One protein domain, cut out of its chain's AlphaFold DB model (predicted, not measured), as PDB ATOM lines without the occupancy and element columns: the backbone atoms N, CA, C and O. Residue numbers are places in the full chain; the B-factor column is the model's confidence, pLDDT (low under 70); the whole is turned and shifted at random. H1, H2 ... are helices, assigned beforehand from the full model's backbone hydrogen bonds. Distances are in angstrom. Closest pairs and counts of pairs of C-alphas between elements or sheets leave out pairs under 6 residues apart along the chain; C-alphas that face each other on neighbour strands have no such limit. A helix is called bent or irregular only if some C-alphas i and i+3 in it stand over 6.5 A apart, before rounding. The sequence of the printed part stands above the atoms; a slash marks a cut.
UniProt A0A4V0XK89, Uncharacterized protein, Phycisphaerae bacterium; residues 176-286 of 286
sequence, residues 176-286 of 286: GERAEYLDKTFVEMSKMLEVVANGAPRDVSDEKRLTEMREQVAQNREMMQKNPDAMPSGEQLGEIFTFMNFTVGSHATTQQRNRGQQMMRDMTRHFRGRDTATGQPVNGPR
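This is residues 176 to 286 of the 286 residues of an uncharacterized protein of Phycisphaerae bacterium (UniProt A0A4V0XK89). Picture a loose, open frame of four helices: H1, H2 and H4 come together near the end of H4, about perpendicular to one another, while H3 and H4 make a V at their tight link. Residues 224 to 230 and 233 to 239, round the link from H2 to H3, stick out, and residues 272 to 286 form a tail with no named element. The printed part has 111 residues, with H1, H2, H3 and H4 in that order and no named strand; the class is all helix. It is only just loose, close to compact, with a radius of gyration of the C-alphas of 15.9 A and spans of 41 by 36 by 30 A.

Find C-alpha 176 at (189.270, 82.420, 200.214); from there H1 runs through residues 176 to 198, 34.6 A long. It is irregular, with C-alphas 176 and 179 7.2 A apart. Next comes H2, residues 206 to 226, 30.2 A, then H3, residues 234 to 251, 25.0 A. H4, residues 254 to 271, 25.8 A, ends at C-alpha 271, (190.212, 97.705, 197.325).

Look at H1 residues 183 to 187, which touch H2 at 86 degrees; the closest C-alphas, of Val 187 and Asp 206, are 6.3 A apart. H4 only just touches H1, with 3 pairs of C-alphas within 8 A, the closest Leu 182 and Met 267 at 5.8 A. H2 and H4 only just touch, also with 3 pairs, the closest C-alphas Arg 214 and Phe 271 at 5.8 A. H3 and H4 are close but not clearly touching, closest at C-alphas Gly 249 and Arg 257, 7.3 A, at a steep tilt of 47 degrees, opposite ways. H3 is apart from H1 and H2. Every O i to N i+4 pair is within hydrogen-bond range in H2 and H4; H1 has 18 of 19 and H3 10 of 14.

The C-alphas farthest apart, of Gly 199 and Arg 286, the chain's last residue, are 46.3 A apart. The printed part has no cut and no long link. Mean pLDDT of the printed part is 76.9; look for values under 70 at residues 195 to 200, 228 to 250 and 283 to 286.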
ATOM      1  N   GLY A 176     188.368  81.983 199.139       87.12
ATOM      2  CA  GLY A 176     189.270  82.420 200.214       87.12
ATOM      3  C   GLY A 176     190.618  82.987 199.748       87.12
ATOM      4  O   GLY A 176     191.249  83.726 200.494       87.12
ATOM      5  N   GLU A 177     191.041  82.693 198.518       92.50
ATOM      6  CA  GLU A 177     192.333  83.116 197.948       92.50
ATOM      7  C   GLU A 177     192.180  84.282 196.957       92.50
ATOM      8  O   GLU A 177     193.158  84.878 196.502       92.50
ATOM      9  N   ARG A 178     190.938  84.661 196.623       91.62
ATOM     10  CA  ARG A 178     190.660  85.707 195.627       91.62
ATOM     11  C   ARG A 178     191.228  87.064 196.011       91.62
ATOM     12  O   ARG A 178     191.659  87.791 195.126       91.62
ATOM     13  N   ALA A 179     191.225  87.416 197.294       91.06
ATOM     14  CA  ALA A 179     191.770  88.687 197.770       91.06
ATOM     15  C   ALA A 179     193.275  88.809 197.471       91.06
ATOM     16  O   ALA A 179     193.718  89.813 196.916       91.06
ATOM     17  N   GLU A 180     194.040  87.757 197.773       93.06
ATOM     18  CA  GLU A 180     195.480  87.699 197.509       93.06
ATOM     19  C   GLU A 180     195.771  87.714 196.006       93.06
ATOM     20  O   GLU A 180     196.643  88.451 195.544       93.06
ATOM     21  N   TYR A 181     194.989  86.963 195.223       94.94
ATOM     22  CA  TYR A 181     195.115  86.986 193.769       94.94
ATOM     23  C   TYR A 181     194.897  88.398 193.207       94.94
ATOM     24  O   TYR A 181     195.688  88.863 192.393       94.94
ATOM     25  N   LEU A 182     193.859  89.107 193.664       92.38
ATOM     26  CA  LEU A 182     193.556  90.467 193.212       92.38
ATOM     27  C   LEU A 182     194.650  91.474 193.599       92.38
ATOM     28  O   LEU A 182     194.991  92.327 192.775       92.38
ATOM     29  N   ASP A 183     195.223  91.365 194.804       93.94
ATOM     30  CA  ASP A 183     196.379  92.170 195.225       93.94
ATOM     31  C   ASP A 183     197.578  91.923 194.289       93.94
ATOM     32  O   ASP A 183     198.167  92.870 193.757       93.94
ATOM     33  N   LYS A 184     197.899  90.654 194.013       94.25
ATOM     34  CA  LYS A 184     198.989  90.276 193.104       94.25
ATOM     35  C   LYS A 184     198.762  90.789 191.680       94.25
ATOM     36  O   LYS A 184     199.661  91.400 191.105       94.25
ATOM     37  N   THR A 185     197.570  90.584 191.119       89.75
ATOM     38  CA  THR A 185     197.226  91.051 189.767       89.75
ATOM     39  C   THR A 185     197.361  92.564 189.656       89.75
ATOM     40  O   THR A 185     197.935  93.060 188.686       89.75
ATOM     41  N   PHE A 186     196.890  93.314 190.658       88.56
ATOM     42  CA  PHE A 186     197.065  94.763 190.681       88.56
ATOM     43  C   PHE A 186     198.546  95.155 190.661       88.56
ATOM     44  O   PHE A 186     198.948  96.008 189.869       88.56
ATOM     45  N   VAL A 187     199.374  94.520 191.494       90.69
ATOM     46  CA  VAL A 187     200.813  94.795 191.544       90.69
ATOM     47  C   VAL A 187     201.472  94.520 190.193       90.69
ATOM     48  O   VAL A 187     202.176  95.386 189.673       90.69
ATOM     49  N   GLU A 188     201.222  93.361 189.587       85.12
ATOM     50  CA  GLU A 188     201.805  92.988 188.292       85.12
ATOM     51  C   GLU A 188     201.392  93.964 187.186       85.12
ATOM     52  O   GLU A 188     202.228  94.418 186.398       85.12
ATOM     53  N   MET A 189     200.126  94.376 187.178       80.88
ATOM     54  CA  MET A 189     199.633  95.355 186.219       80.88
ATOM     55  C   MET A 189     200.171  96.759 186.447       80.88
ATOM     56  O   MET A 189     200.515  97.439 185.483       80.88
ATOM     57  N   SER A 190     200.282  97.198 187.700       79.62
ATOM     58  CA  SER A 190     200.855  98.506 188.018       79.62
ATOM     59  C   SER A 190     202.312  98.586 187.555       79.62
ATOM     60  O   SER A 190     202.682  99.536 186.873       79.62
ATOM     61  N   LYS A 191     203.116  97.538 187.796       80.69
ATOM     62  CA  LYS A 191     204.488  97.423 187.279       80.69
ATOM     63  C   LYS A 191     204.525  97.434 185.756       80.69
ATOM     64  O   LYS A 191     205.369  98.107 185.176       80.69
ATOM     65  N   MET A 192     203.618  96.716 185.097       71.75
ATOM     66  CA  MET A 192     203.538  96.711 183.636       71.75
ATOM     67  C   MET A 192     203.243  98.113 183.084       71.75
ATOM     68  O   MET A 192     203.930  98.556 182.167       71.75
ATOM     69  N   LEU A 193     202.281  98.834 183.664       71.00
ATOM     70  CA  LEU A 193     201.967 100.213 183.279       71.00
ATOM     71  C   LEU A 193     203.130 101.170 183.565       71.00
ATOM     72  O   LEU A 193     203.420 102.033 182.743       71.00
ATOM     73  N   GLU A 194     203.835 100.992 184.683       73.31
ATOM     74  CA  GLU A 194     205.053 101.744 184.994       73.31
ATOM     75  C   GLU A 194     206.148 101.487 183.952       73.31
ATOM     76  O   GLU A 194     206.797 102.429 183.510       73.31
ATOM     77  N   VAL A 195     206.321 100.246 183.491       67.00
ATOM     78  CA  VAL A 195     207.264  99.935 182.409       67.00
ATOM     79  C   VAL A 195     206.818 100.544 181.086       67.00
ATOM     80  O   VAL A 195     207.655 101.032 180.343       67.00
ATOM     81  N   VAL A 196     205.526 100.571 180.776       62.19
ATOM     82  CA  VAL A 196     205.051 101.196 179.533       62.19
ATOM     83  C   VAL A 196     205.232 102.715 179.573       62.19
ATOM     84  O   VAL A 196     205.743 103.295 178.621       62.19
ATOM     85  N   ALA A 197     204.860 103.363 180.677       60.38
ATOM     86  CA  ALA A 197     204.926 104.817 180.811       60.38
ATOM     87  C   ALA A 197     206.358 105.326 181.034       60.38
ATOM     88  O   ALA A 197     206.769 106.334 180.466       60.38
ATOM     89  N   ASN A 198     207.123 104.622 181.869       66.25
ATOM     90  CA  ASN A 198     208.421 105.062 182.370       66.25
ATOM     91  C   ASN A 198     209.561 104.114 181.987       66.25
ATOM     92  O   ASN A 198     210.675 104.314 182.459       66.25
ATOM     93  N   GLY A 199     209.350 103.067 181.187       57.91
ATOM     94  CA  GLY A 199     210.377 102.094 180.771       57.91
ATOM     95  C   GLY A 199     210.956 101.195 181.860       57.91
ATOM     96  O   GLY A 199     211.741 100.308 181.546       57.91
ATOM     97  N   ALA A 200     210.594 101.404 183.124       69.75
ATOM     98  CA  ALA A 200     210.973 100.561 184.247       69.75
ATOM     99  C   ALA A 200     209.921 100.680 185.366       69.75
ATOM    100  O   ALA A 200     209.291 101.738 185.487       69.75
ATOM    101  N   PRO A 201     209.741  99.643 186.205       78.06
ATOM    102  CA  PRO A 201     208.929  99.763 187.409       78.06
ATOM    103  C   PRO A 201     209.547 100.774 188.380       78.06
ATOM    104  O   PRO A 201     210.768 100.943 188.426       78.06
ATOM    105  N   ARG A 202     208.716 101.415 189.202       84.69
ATOM    106  CA  ARG A 202     209.187 102.247 190.316       84.69
ATOM    107  C   ARG A 202     209.936 101.396 191.344       84.69
ATOM    108  O   ARG A 202     209.557 100.253 191.611       84.69
ATOM    109  N   ASP A 203     210.937 101.985 191.990       91.00
ATOM    110  CA  ASP A 203     211.638 101.363 193.117       91.00
ATOM    111  C   ASP A 203     210.845 101.553 194.422       91.00
ATOM    112  O   ASP A 203     211.132 102.400 195.267       91.00
ATOM    113  N   VAL A 204     209.740 100.821 194.523       92.00
ATOM    114  CA  VAL A 204     208.882 100.748 195.709       92.00
ATOM    115  C   VAL A 204     208.516  99.290 195.963       92.00
ATOM    116  O   VAL A 204     208.514  98.487 195.027       92.00
ATOM    117  N   SER A 205     208.202  98.930 197.209       95.06
ATOM    118  CA  SER A 205     207.746  97.572 197.524       95.06
ATOM    119  C   SER A 205     206.312  97.336 197.042       95.06
ATOM    120  O   SER A 205     205.554  98.277 196.782       95.06
ATOM    121  N   ASP A 206     205.926  96.072 196.929       94.38
ATOM    122  CA  ASP A 206     204.587  95.693 196.476       94.38
ATOM    123  C   ASP A 206     203.521  96.042 197.523       94.38
ATOM    124  O   ASP A 206     202.453  96.549 197.184       94.38
ATOM    125  N   GLU A 207     203.855  95.922 198.806       93.50
ATOM    126  CA  GLU A 207     203.016  96.361 199.924       93.50
ATOM    127  C   GLU A 207     202.797  97.873 199.888       93.50
ATOM    128  O   GLU A 207     201.691  98.356 200.151       93.50
ATOM    129  N   LYS A 208     203.837  98.635 199.524       93.56
ATOM    130  CA  LYS A 208     203.726 100.084 199.365       93.56
ATOM    131  C   LYS A 208     202.799 100.443 198.204       93.56
ATOM    132  O   LYS A 208     201.940 101.297 198.390       93.56
ATOM    133  N   ARG A 209     202.887  99.756 197.057       90.94
ATOM    134  CA  ARG A 209     201.947  99.943 195.928       90.94
ATOM    135  C   ARG A 209     200.500  99.685 196.343       90.94
ATOM    136  O   ARG A 209     199.613 100.467 196.010       90.94
ATOM    137  N   LEU A 210     200.262  98.600 197.079       92.38
ATOM    138  CA  LEU A 210     198.927  98.246 197.567       92.38
ATOM    139  C   LEU A 210     198.398  99.272 198.572       92.38
ATOM    140  O   LEU A 210     197.219  99.618 198.537       92.38
ATOM    141  N   THR A 211     199.267  99.776 199.447       93.00
ATOM    142  CA  THR A 211     198.918 100.824 200.413       93.00
ATOM    143  C   THR A 211     198.561 102.128 199.701       93.00
ATOM    144  O   THR A 211     197.475 102.649 199.935       93.00
ATOM    145  N   GLU A 212     199.395 102.588 198.758       88.94
ATOM    146  CA  GLU A 212     199.131 103.778 197.931       88.94
ATOM    147  C   GLU A 212     197.782 103.665 197.199       88.94
ATOM    148  O   GLU A 212     196.986 104.604 197.198       88.94
ATOM    149  N   MET A 213     197.476 102.493 196.630       87.25
ATOM    150  CA  MET A 213     196.196 102.247 195.960       87.25
ATOM    151  C   MET A 213     195.007 102.319 196.924       87.25
ATOM    152  O   MET A 213     193.989 102.943 196.621       87.25
ATOM    153  N   ARG A 214     195.110 101.694 198.102       87.12
ATOM    154  CA  ARG A 214     194.045 101.724 199.121       87.12
ATOM    155  C   ARG A 214     193.810 103.142 199.636       87.12
ATOM    156  O   ARG A 214     192.656 103.545 199.781       87.12
ATOM    157  N   GLU A 215     194.875 103.906 199.857       88.56
ATOM    158  CA  GLU A 215     194.802 105.320 200.231       88.56
ATOM    159  C   GLU A 215     194.132 106.151 199.137       88.56
ATOM    160  O   GLU A 215     193.202 106.901 199.430       88.56
ATOM    161  N   GLN A 216     194.519 105.968 197.871       82.88
ATOM    162  CA  GLN A 216     193.904 106.663 196.741       82.88
ATOM    163  C   GLN A 216     192.406 106.341 196.626       82.88
ATOM    164  O   GLN A 216     191.584 107.234 196.423       82.88
ATOM    165  N   VAL A 217     192.017 105.075 196.800       83.81
ATOM    166  CA  VAL A 217     190.605 104.664 196.803       83.81
ATOM    167  C   VAL A 217     189.843 105.280 197.978       83.81
ATOM    168  O   VAL A 217     188.703 105.718 197.796       83.81
ATOM    169  N   ALA A 218     190.446 105.339 199.167       83.44
ATOM    170  CA  ALA A 218     189.847 105.962 200.343       83.44
ATOM    171  C   ALA A 218     189.657 107.475 200.150       83.44
ATOM    172  O   ALA A 218     188.553 107.976 200.370       83.44
ATOM    173  N   GLN A 219     190.679 108.174 199.651       83.06
ATOM    174  CA  GLN A 219     190.628 109.603 199.332       83.06
ATOM    175  C   GLN A 219     189.574 109.902 198.262       83.06
ATOM    176  O   GLN A 219     188.755 110.801 198.442       83.06
ATOM    177  N   ASN A 220     189.525 109.113 197.185       80.12
ATOM    178  CA  ASN A 220     188.514 109.259 196.137       80.12
ATOM    179  C   ASN A 220     187.101 109.048 196.690       80.12
ATOM    180  O   ASN A 220     186.186 109.799 196.364       80.12
ATOM    181  N   ARG A 221     186.905 108.053 197.565       77.25
ATOM    182  CA  ARG A 221     185.617 107.824 198.229       77.25
ATOM    183  C   ARG A 221     185.225 109.003 199.116       77.25
ATOM    184  O   ARG A 221     184.066 109.407 199.096       77.25
ATOM    185  N   GLU A 222     186.160 109.525 199.895       80.75
ATOM    186  CA  GLU A 222     185.924 110.663 200.780       80.75
ATOM    187  C   GLU A 222     185.602 111.931 199.977       80.75
ATOM    188  O   GLU A 222     184.648 112.636 200.307       80.75
ATOM    189  N   MET A 223     186.316 112.170 198.873       78.75
ATOM    190  CA  MET A 223     186.025 113.247 197.927       78.75
ATOM    191  C   MET A 223     184.610 113.109 197.356       78.75
ATOM    192  O   MET A 223     183.833 114.054 197.440       78.75
ATOM    193  N   MET A 224     184.243 111.926 196.854       76.88
ATOM    194  CA  MET A 224     182.907 111.657 196.303       76.88
ATOM    195  C   MET A 224     181.786 111.837 197.338       76.88
ATOM    196  O   MET A 224     180.677 112.219 196.977       76.88
ATOM    197  N   GLN A 225     182.048 111.544 198.615       78.00
ATOM    198  CA  GLN A 225     181.081 111.735 199.700       78.00
ATOM    199  C   GLN A 225     180.942 113.203 200.108       78.00
ATOM    200  O   GLN A 225     179.838 113.649 200.411       78.00
ATOM    201  N   LYS A 226     182.054 113.945 200.143       81.31
ATOM    202  CA  LYS A 226     182.088 115.354 200.557       81.31
ATOM    203  C   LYS A 226     181.663 116.310 199.447       81.31
ATOM    204  O   LYS A 226     181.138 117.375 199.750       81.31
ATOM    205  N   ASN A 227     181.907 115.951 198.192       78.19
ATOM    206  CA  ASN A 227     181.607 116.783 197.039       78.19
ATOM    207  C   ASN A 227     181.061 115.926 195.880       78.19
ATOM    208  O   ASN A 227     181.817 115.537 194.987       78.19
ATOM    209  N   PRO A 228     179.753 115.614 195.887       67.12
ATOM    210  CA  PRO A 228     179.103 114.863 194.812       67.12
ATOM    211  C   PRO A 228     179.260 115.528 193.436       67.12
ATOM    212  O   PRO A 228     179.321 114.830 192.427       67.12
ATOM    213  N   ASP A 229     179.398 116.856 193.408       69.94
ATOM    214  CA  ASP A 229     179.575 117.654 192.190       69.94
ATOM    215  C   ASP A 229     181.021 117.627 191.655       69.94
ATOM    216  O   ASP A 229     181.271 118.053 190.533       69.94
ATOM    217  N   ALA A 230     181.980 117.103 192.434       64.50
ATOM    218  CA  ALA A 230     183.346 116.831 191.976       64.50
ATOM    219  C   ALA A 230     183.473 115.486 191.241       64.50
ATOM    220  O   ALA A 230     184.571 115.128 190.804       64.50
ATOM    221  N   MET A 231     182.382 114.720 191.108       63.47
ATOM    222  CA  MET A 231     182.381 113.591 190.184       63.47
ATOM    223  C   MET A 231     182.586 114.099 188.752       63.47
ATOM    224  O   MET A 231     182.075 115.169 188.412       63.47
ATOM    225  N   PRO A 232     183.293 113.341 187.891       64.38
ATOM    226  CA  PRO A 232     183.338 113.661 186.473       64.38
ATOM    227  C   PRO A 232     181.906 113.806 185.957       64.38
ATOM    228  O   PRO A 232     181.026 113.026 186.342       64.38
ATOM    229  N   SER A 233     181.660 114.818 185.126       68.75
ATOM    230  CA  SER A 233     180.312 115.080 184.620       68.75
ATOM    231  C   SER A 233     179.761 113.845 183.893       68.75
ATOM    232  O   SER A 233     180.517 113.001 183.409       68.75
ATOM    233  N   GLY A 234     178.433 113.727 183.775       62.97
ATOM    234  CA  GLY A 234     177.822 112.617 183.025       62.97
ATOM    235  C   GLY A 234     178.345 112.501 181.585       62.97
ATOM    236  O   GLY A 234     178.452 111.400 181.056       62.97
ATOM    237  N   GLU A 235     178.745 113.627 180.992       60.66
ATOM    238  CA  GLU A 235     179.399 113.710 179.686       60.66
ATOM    239  C   GLU A 235     180.826 113.136 179.716       60.66
ATOM    240  O   GLU A 235     181.135 112.242 178.933       60.66
ATOM    241  N   GLN A 236     181.657 113.526 180.692       56.12
ATOM    242  CA  GLN A 236     183.010 112.974 180.879       56.12
ATOM    243  C   GLN A 236     182.990 111.469 181.186       56.12
ATOM    244  O   GLN A 236     183.811 110.707 180.677       56.12
ATOM    245  N   LEU A 237     182.034 111.014 182.001       51.78
ATOM    246  CA  LEU A 237     181.828 109.587 182.252       51.78
ATOM    247  C   LEU A 237     181.375 108.863 180.981       51.78
ATOM    248  O   LEU A 237     181.836 107.752 180.732       51.78
ATOM    249  N   GLY A 238     180.516 109.487 180.172       41.69
ATOM    250  CA  GLY A 238     180.085 108.974 178.875       41.69
ATOM    251  C   GLY A 238     181.239 108.812 177.886       41.69
ATOM    252  O   GLY A 238     181.321 107.778 177.227       41.69
ATOM    253  N   GLU A 239     182.168 109.766 177.825       50.34
ATOM    254  CA  GLU A 239     183.371 109.696 176.982       50.34
ATOM    255  C   GLU A 239     184.329 108.586 177.429       50.34
ATOM    256  O   GLU A 239     184.750 107.771 176.608       50.34
ATOM    257  N   ILE A 240     184.610 108.482 178.733       48.16
ATOM    258  CA  ILE A 240     185.446 107.405 179.292       48.16
ATOM    259  C   ILE A 240     184.802 106.038 179.032       48.16
ATOM    260  O   ILE A 240     185.483 105.085 178.650       48.16
ATOM    261  N   PHE A 241     183.483 105.930 179.205       45.78
ATOM    262  CA  PHE A 241     182.746 104.695 178.952       45.78
ATOM    263  C   PHE A 241     182.720 104.346 177.463       45.78
ATOM    264  O   PHE A 241     182.870 103.182 177.099       45.78
ATOM    265  N   THR A 242     182.587 105.347 176.593       51.75
ATOM    266  CA  THR A 242     182.630 105.183 175.136       51.75
ATOM    267  C   THR A 242     184.009 104.702 174.698       51.75
ATOM    268  O   THR A 242     184.099 103.705 173.990       51.75
ATOM    269  N   PHE A 243     185.087 105.309 175.192       49.47
ATOM    270  CA  PHE A 243     186.455 104.869 174.923       49.47
ATOM    271  C   PHE A 243     186.706 103.431 175.410       49.47
ATOM    272  O   PHE A 243     187.150 102.564 174.655       49.47
ATOM    273  N   MET A 244     186.332 103.119 176.653       55.28
ATOM    274  CA  MET A 244     186.517 101.776 177.215       55.28
ATOM    275  C   MET A 244     185.668 100.709 176.513       55.28
ATOM    276  O   MET A 244     186.101  99.565 176.407       55.28
ATOM    277  N   ASN A 245     184.471 101.045 176.028       50.28
ATOM    278  CA  ASN A 245     183.543 100.078 175.438       50.28
ATOM    279  C   ASN A 245     183.703  99.937 173.911       50.28
ATOM    280  O   ASN A 245     183.607  98.825 173.394       50.28
ATOM    281  N   PHE A 246     183.975 101.030 173.193       47.34
ATOM    282  CA  PHE A 246     184.092 101.050 171.729       47.34
ATOM    283  C   PHE A 246     185.533 100.998 171.212       47.34
ATOM    284  O   PHE A 246     185.732 100.490 170.113       47.34
ATOM    285  N   THR A 247     186.531 101.449 171.977       51.12
ATOM    286  CA  THR A 247     187.946 101.366 171.567       51.12
ATOM    287  C   THR A 247     188.613 100.139 172.178       51.12
ATOM    288  O   THR A 247     189.125  99.291 171.461       51.12
ATOM    289  N   VAL A 248     188.529  99.973 173.501       54.34
ATOM    290  CA  VAL A 248     189.145  98.815 174.172       54.34
ATOM    291  C   VAL A 248     188.213  97.602 174.145       54.34
ATOM    292  O   VAL A 248     188.629  96.491 173.854       54.34
ATOM    293  N   GLY A 249     186.922  97.785 174.417       57.44
ATOM    294  CA  GLY A 249     185.968  96.683 174.513       57.44
ATOM    295  C   GLY A 249     185.619  96.035 173.173       57.44
ATOM    296  O   GLY A 249     185.350  94.832 173.147       57.44
ATOM    297  N   SER A 250     185.635  96.782 172.067       67.00
ATOM    298  CA  SER A 250     185.169  96.334 170.743       67.00
ATOM    299  C   SER A 250     185.926  95.118 170.208       67.00
ATOM    300  O   SER A 250     185.307  94.260 169.580       67.00
ATOM    301  N   HIS A 251     187.206  94.977 170.555       71.38
ATOM    302  CA  HIS A 251     188.049  93.852 170.144       71.38
ATOM    303  C   HIS A 251     187.954  92.623 171.066       71.38
ATOM    304  O   HIS A 251     188.439  91.552 170.707       71.38
ATOM    305  N   ALA A 252     187.314  92.735 172.234       75.25
ATOM    306  CA  ALA A 252     187.135  91.618 173.159       75.25
ATOM    307  C   ALA A 252     185.917  90.766 172.779       75.25
ATOM    308  O   ALA A 252     184.824  91.287 172.537       75.25
ATOM    309  N   THR A 253     186.063  89.440 172.819       82.25
ATOM    310  CA  THR A 253     184.917  88.523 172.705       82.25
ATOM    311  C   THR A 253     183.973  88.676 173.903       82.25
ATOM    312  O   THR A 253     184.380  89.075 174.997       82.25
ATOM    313  N   THR A 254     182.701  88.295 173.751       84.25
ATOM    314  CA  THR A 254     181.712  88.347 174.846       84.25
ATOM    315  C   THR A 254     182.183  87.603 176.097       84.25
ATOM    316  O   THR A 254     181.967  88.062 177.216       84.25
ATOM    317  N   GLN A 255     182.872  86.473 175.924       85.50
ATOM    318  CA  GLN A 255     183.382  85.692 177.046       85.50
ATOM    319  C   GLN A 255     184.519  86.418 177.782       85.50
ATOM    320  O   GLN A 255     184.508  86.460 179.013       85.50
ATOM    321  N   GLN A 256     185.451  87.029 177.040       82.38
ATOM    322  CA  GLN A 256     186.532  87.848 177.601       82.38
ATOM    323  C   GLN A 256     185.972  89.050 178.365       82.38
ATOM    324  O   GLN A 256     186.386  89.318 179.492       82.38
ATOM    325  N   ARG A 257     184.958  89.725 177.803       81.12
ATOM    326  CA  ARG A 257     184.270  90.836 178.477       81.12
ATOM    327  C   ARG A 257     183.645  90.394 179.797       81.12
ATOM    328  O   ARG A 257     183.863  91.051 180.808       81.12
ATOM    329  N   ASN A 258     182.923  89.274 179.814       83.50
ATOM    330  CA  ASN A 258     182.258  88.789 181.025       83.50
ATOM    331  C   ASN A 258     183.254  88.439 182.140       83.50
ATOM    332  O   ASN A 258     183.084  88.882 183.277       83.50
ATOM    333  N   ARG A 259     184.317  87.686 181.817       87.12
ATOM    334  CA  ARG A 259     185.372  87.354 182.790       87.12
ATOM    335  C   ARG A 259     186.077  88.612 183.290       87.12
ATOM    336  O   ARG A 259     186.253  88.793 184.494       87.12
ATOM    337  N   GLY A 260     186.429  89.505 182.369       82.69
ATOM    338  CA  GLY A 260     187.109  90.746 182.694       82.69
ATOM    339  C   GLY A 260     186.275  91.666 183.589       82.69
ATOM    340  O   GLY A 260     186.805  92.216 184.551       82.69
ATOM    341  N   GLN A 261     184.972  91.789 183.327       85.06
ATOM    342  CA  GLN A 261     184.042  92.569 184.150       85.06
ATOM    343  C   GLN A 261     183.886  91.992 185.557       85.06
ATOM    344  O   GLN A 261     183.845  92.754 186.525       85.06
ATOM    345  N   GLN A 262     183.817  90.662 185.688       87.62
ATOM    346  CA  GLN A 262     183.792  90.003 186.992       87.62
ATOM    347  C   GLN A 262     185.043  90.355 187.800       87.62
ATOM    348  O   GLN A 262     184.919  90.865 188.912       87.62
ATOM    349  N   MET A 263     186.232  90.153 187.224       89.25
ATOM    350  CA  MET A 263     187.485  90.446 187.918       89.25
ATOM    351  C   MET A 263     187.604  91.936 188.274       89.25
ATOM    352  O   MET A 263     187.930  92.256 189.412       89.25
ATOM    353  N   MET A 264     187.257  92.857 187.362       84.62
ATOM    354  CA  MET A 264     187.262  94.309 187.632       84.62
ATOM    355  C   MET A 264     186.345  94.695 188.794       84.62
ATOM    356  O   MET A 264     186.708  95.499 189.660       84.62
ATOM    357  N   ARG A 265     185.128  94.144 188.810       87.50
ATOM    358  CA  ARG A 265     184.148  94.400 189.866       87.50
ATOM    359  C   ARG A 265     184.671  93.911 191.210       87.50
ATOM    360  O   ARG A 265     184.578  94.640 192.197       87.50
ATOM    361  N   ASP A 266     185.216  92.704 191.242       90.06
ATOM    362  CA  ASP A 266     185.672  92.071 192.472       90.06
ATOM    363  C   ASP A 266     186.967  92.740 192.976       90.06
ATOM    364  O   ASP A 266     187.070  93.032 194.165       90.06
ATOM    365  N   MET A 267     187.867  93.155 192.077       87.38
ATOM    366  CA  MET A 267     189.018  94.022 192.374       87.38
ATOM    367  C   MET A 267     188.586  95.356 192.997       87.38
ATOM    368  O   MET A 267     189.102  95.774 194.032       87.38
ATOM    369  N   THR A 268     187.582  96.011 192.408       85.38
ATOM    370  CA  THR A 268     187.038  97.271 192.932       85.38
ATOM    371  C   THR A 268     186.418  97.086 194.318       85.38
ATOM    372  O   THR A 268     186.551  97.955 195.179       85.38
ATOM    373  N   ARG A 269     185.717  95.969 194.552       88.69
ATOM    374  CA  ARG A 269     185.153  95.628 195.868       88.69
ATOM    375  C   ARG A 269     186.263  95.420 196.891       88.69
ATOM    376  O   ARG A 269     186.227  96.074 197.932       88.69
ATOM    377  N   HIS A 270     187.258  94.611 196.543       90.88
ATOM    378  CA  HIS A 270     188.412  94.298 197.380       90.88
ATOM    379  C   HIS A 270     189.129  95.565 197.862       90.88
ATOM    380  O   HIS A 270     189.198  95.815 199.065       90.88
ATOM    381  N   PHE A 271     189.530  96.456 196.948       87.50
ATOM    382  CA  PHE A 271     190.212  97.705 197.325       87.50
ATOM    383  C   PHE A 271     189.325  98.708 198.076       87.50
ATOM    384  O   PHE A 271     189.834  99.596 198.755       87.50
ATOM    385  N   ARG A 272     187.998  98.562 198.008       86.50
ATOM    386  CA  ARG A 272     187.041  99.344 198.809       86.50
ATOM    387  C   ARG A 272     186.738  98.715 200.174       86.50
ATOM    388  O   ARG A 272     185.847  99.213 200.866       86.50
ATOM    389  N   GLY A 273     187.425  97.635 200.549       85.75
ATOM    390  CA  GLY A 273     187.187  96.907 201.796       85.75
ATOM    391  C   GLY A 273     185.843  96.177 201.817       85.75
ATOM    392  O   GLY A 273     185.195  96.093 202.864       85.75
ATOM    393  N   ARG A 274     185.377  95.713 200.653       87.19
ATOM    394  CA  ARG A 274     184.150  94.927 200.498       87.19
ATOM    395  C   ARG A 274     184.486  93.498 200.107       87.19
ATOM    396  O   ARG A 274     185.398  93.262 199.320       87.19
ATOM    397  N   ASP A 275     183.696  92.573 200.625       87.19
ATOM    398  CA  ASP A 275     183.738  91.172 200.258       87.19
ATOM    399  C   ASP A 275     183.480  91.021 198.752       87.19
ATOM    400  O   ASP A 275     182.585  91.655 198.178       87.19
ATOM    401  N   THR A 276     184.309  90.222 198.089       86.62
ATOM    402  CA  THR A 276     184.312  90.115 196.625       86.62
ATOM    403  C   THR A 276     183.054  89.418 196.109       86.62
ATOM    404  O   THR A 276     182.501  89.847 195.092       86.62
ATOM    405  N   ALA A 277     182.535  88.429 196.844       84.56
ATOM    406  CA  ALA A 277     181.351  87.662 196.471       84.56
ATOM    407  C   ALA A 277     180.047  88.436 196.728       84.56
ATOM    408  O   ALA A 277     179.225  88.622 195.827       84.56
ATOM    409  N   THR A 278     179.872  88.935 197.947       84.12
ATOM    410  CA  THR A 278     178.628  89.549 198.433       84.12
ATOM    411  C   THR A 278     178.570  91.057 198.200       84.12
ATOM    412  O   THR A 278     177.487  91.638 198.148       84.12
ATOM    413  N   GLY A 279     179.722  91.722 198.059       80.81
ATOM    414  CA  GLY A 279     179.813  93.179 197.971       80.81
ATOM    415  C   GLY A 279     179.531  93.911 199.288       80.81
ATOM    416  O   GLY A 279     179.472  95.145 199.275       80.81
ATOM    417  N   GLN A 280     179.359  93.192 200.401       84.69
ATOM    418  CA  GLN A 280     179.167  93.781 201.727       84.69
ATOM    419  C   GLN A 280     180.502  94.249 202.326       84.69
ATOM    420  O   GLN A 280     181.552  93.733 201.951       84.69
ATOM    421  N   PRO A 281     180.517  95.238 203.238       81.50
ATOM    422  CA  PRO A 281     181.740  95.633 203.933       81.50
ATOM    423  C   PRO A 281     182.326  94.460 204.733       81.50
ATOM    424  O   PRO A 281     181.600  93.823 205.488       81.50
ATOM    425  N   VAL A 282     183.638  94.221 204.630       76.06
ATOM    426  CA  VAL A 282     184.305  93.112 205.347       76.06
ATOM    427  C   VAL A 282     184.290  93.323 206.875       76.06
ATOM    428  O   VAL A 282     184.324  92.355 207.621       76.06
ATOM    429  N   ASN A 283     184.155  94.575 207.344       66.75
ATOM    430  CA  ASN A 283     184.173  94.957 208.769       66.75
ATOM    431  C   ASN A 283     183.027  95.921 209.186       66.75
ATOM    432  O   ASN A 283     183.196  96.712 210.112       66.75
ATOM    433  N   GLY A 284     181.885  95.937 208.486       45.66
ATOM    434  CA  GLY A 284     180.751  96.820 208.825       45.66
ATOM    435  C   GLY A 284     179.705  96.141 209.725       45.66
ATOM    436  O   GLY A 284     179.545  94.925 209.618       45.66
ATOM    437  N   PRO A 285     178.972  96.877 210.590       41.38
ATOM    438  CA  PRO A 285     177.826  96.306 211.297       41.38
ATOM    439  C   PRO A 285     176.780  95.831 210.279       41.38
ATOM    440  O   PRO A 285     176.501  96.536 209.304       41.38
ATOM    441  N   ARG A 286     176.268  94.616 210.497       42.31
ATOM    442  CA  ARG A 286     175.124  94.058 209.763       42.31
ATOM    443  C   ARG A 286     173.867  94.880 210.005       42.31
ATOM    444  O   ARG A 286     173.689  95.324 211.162       42.31
TER     445      ARG A 286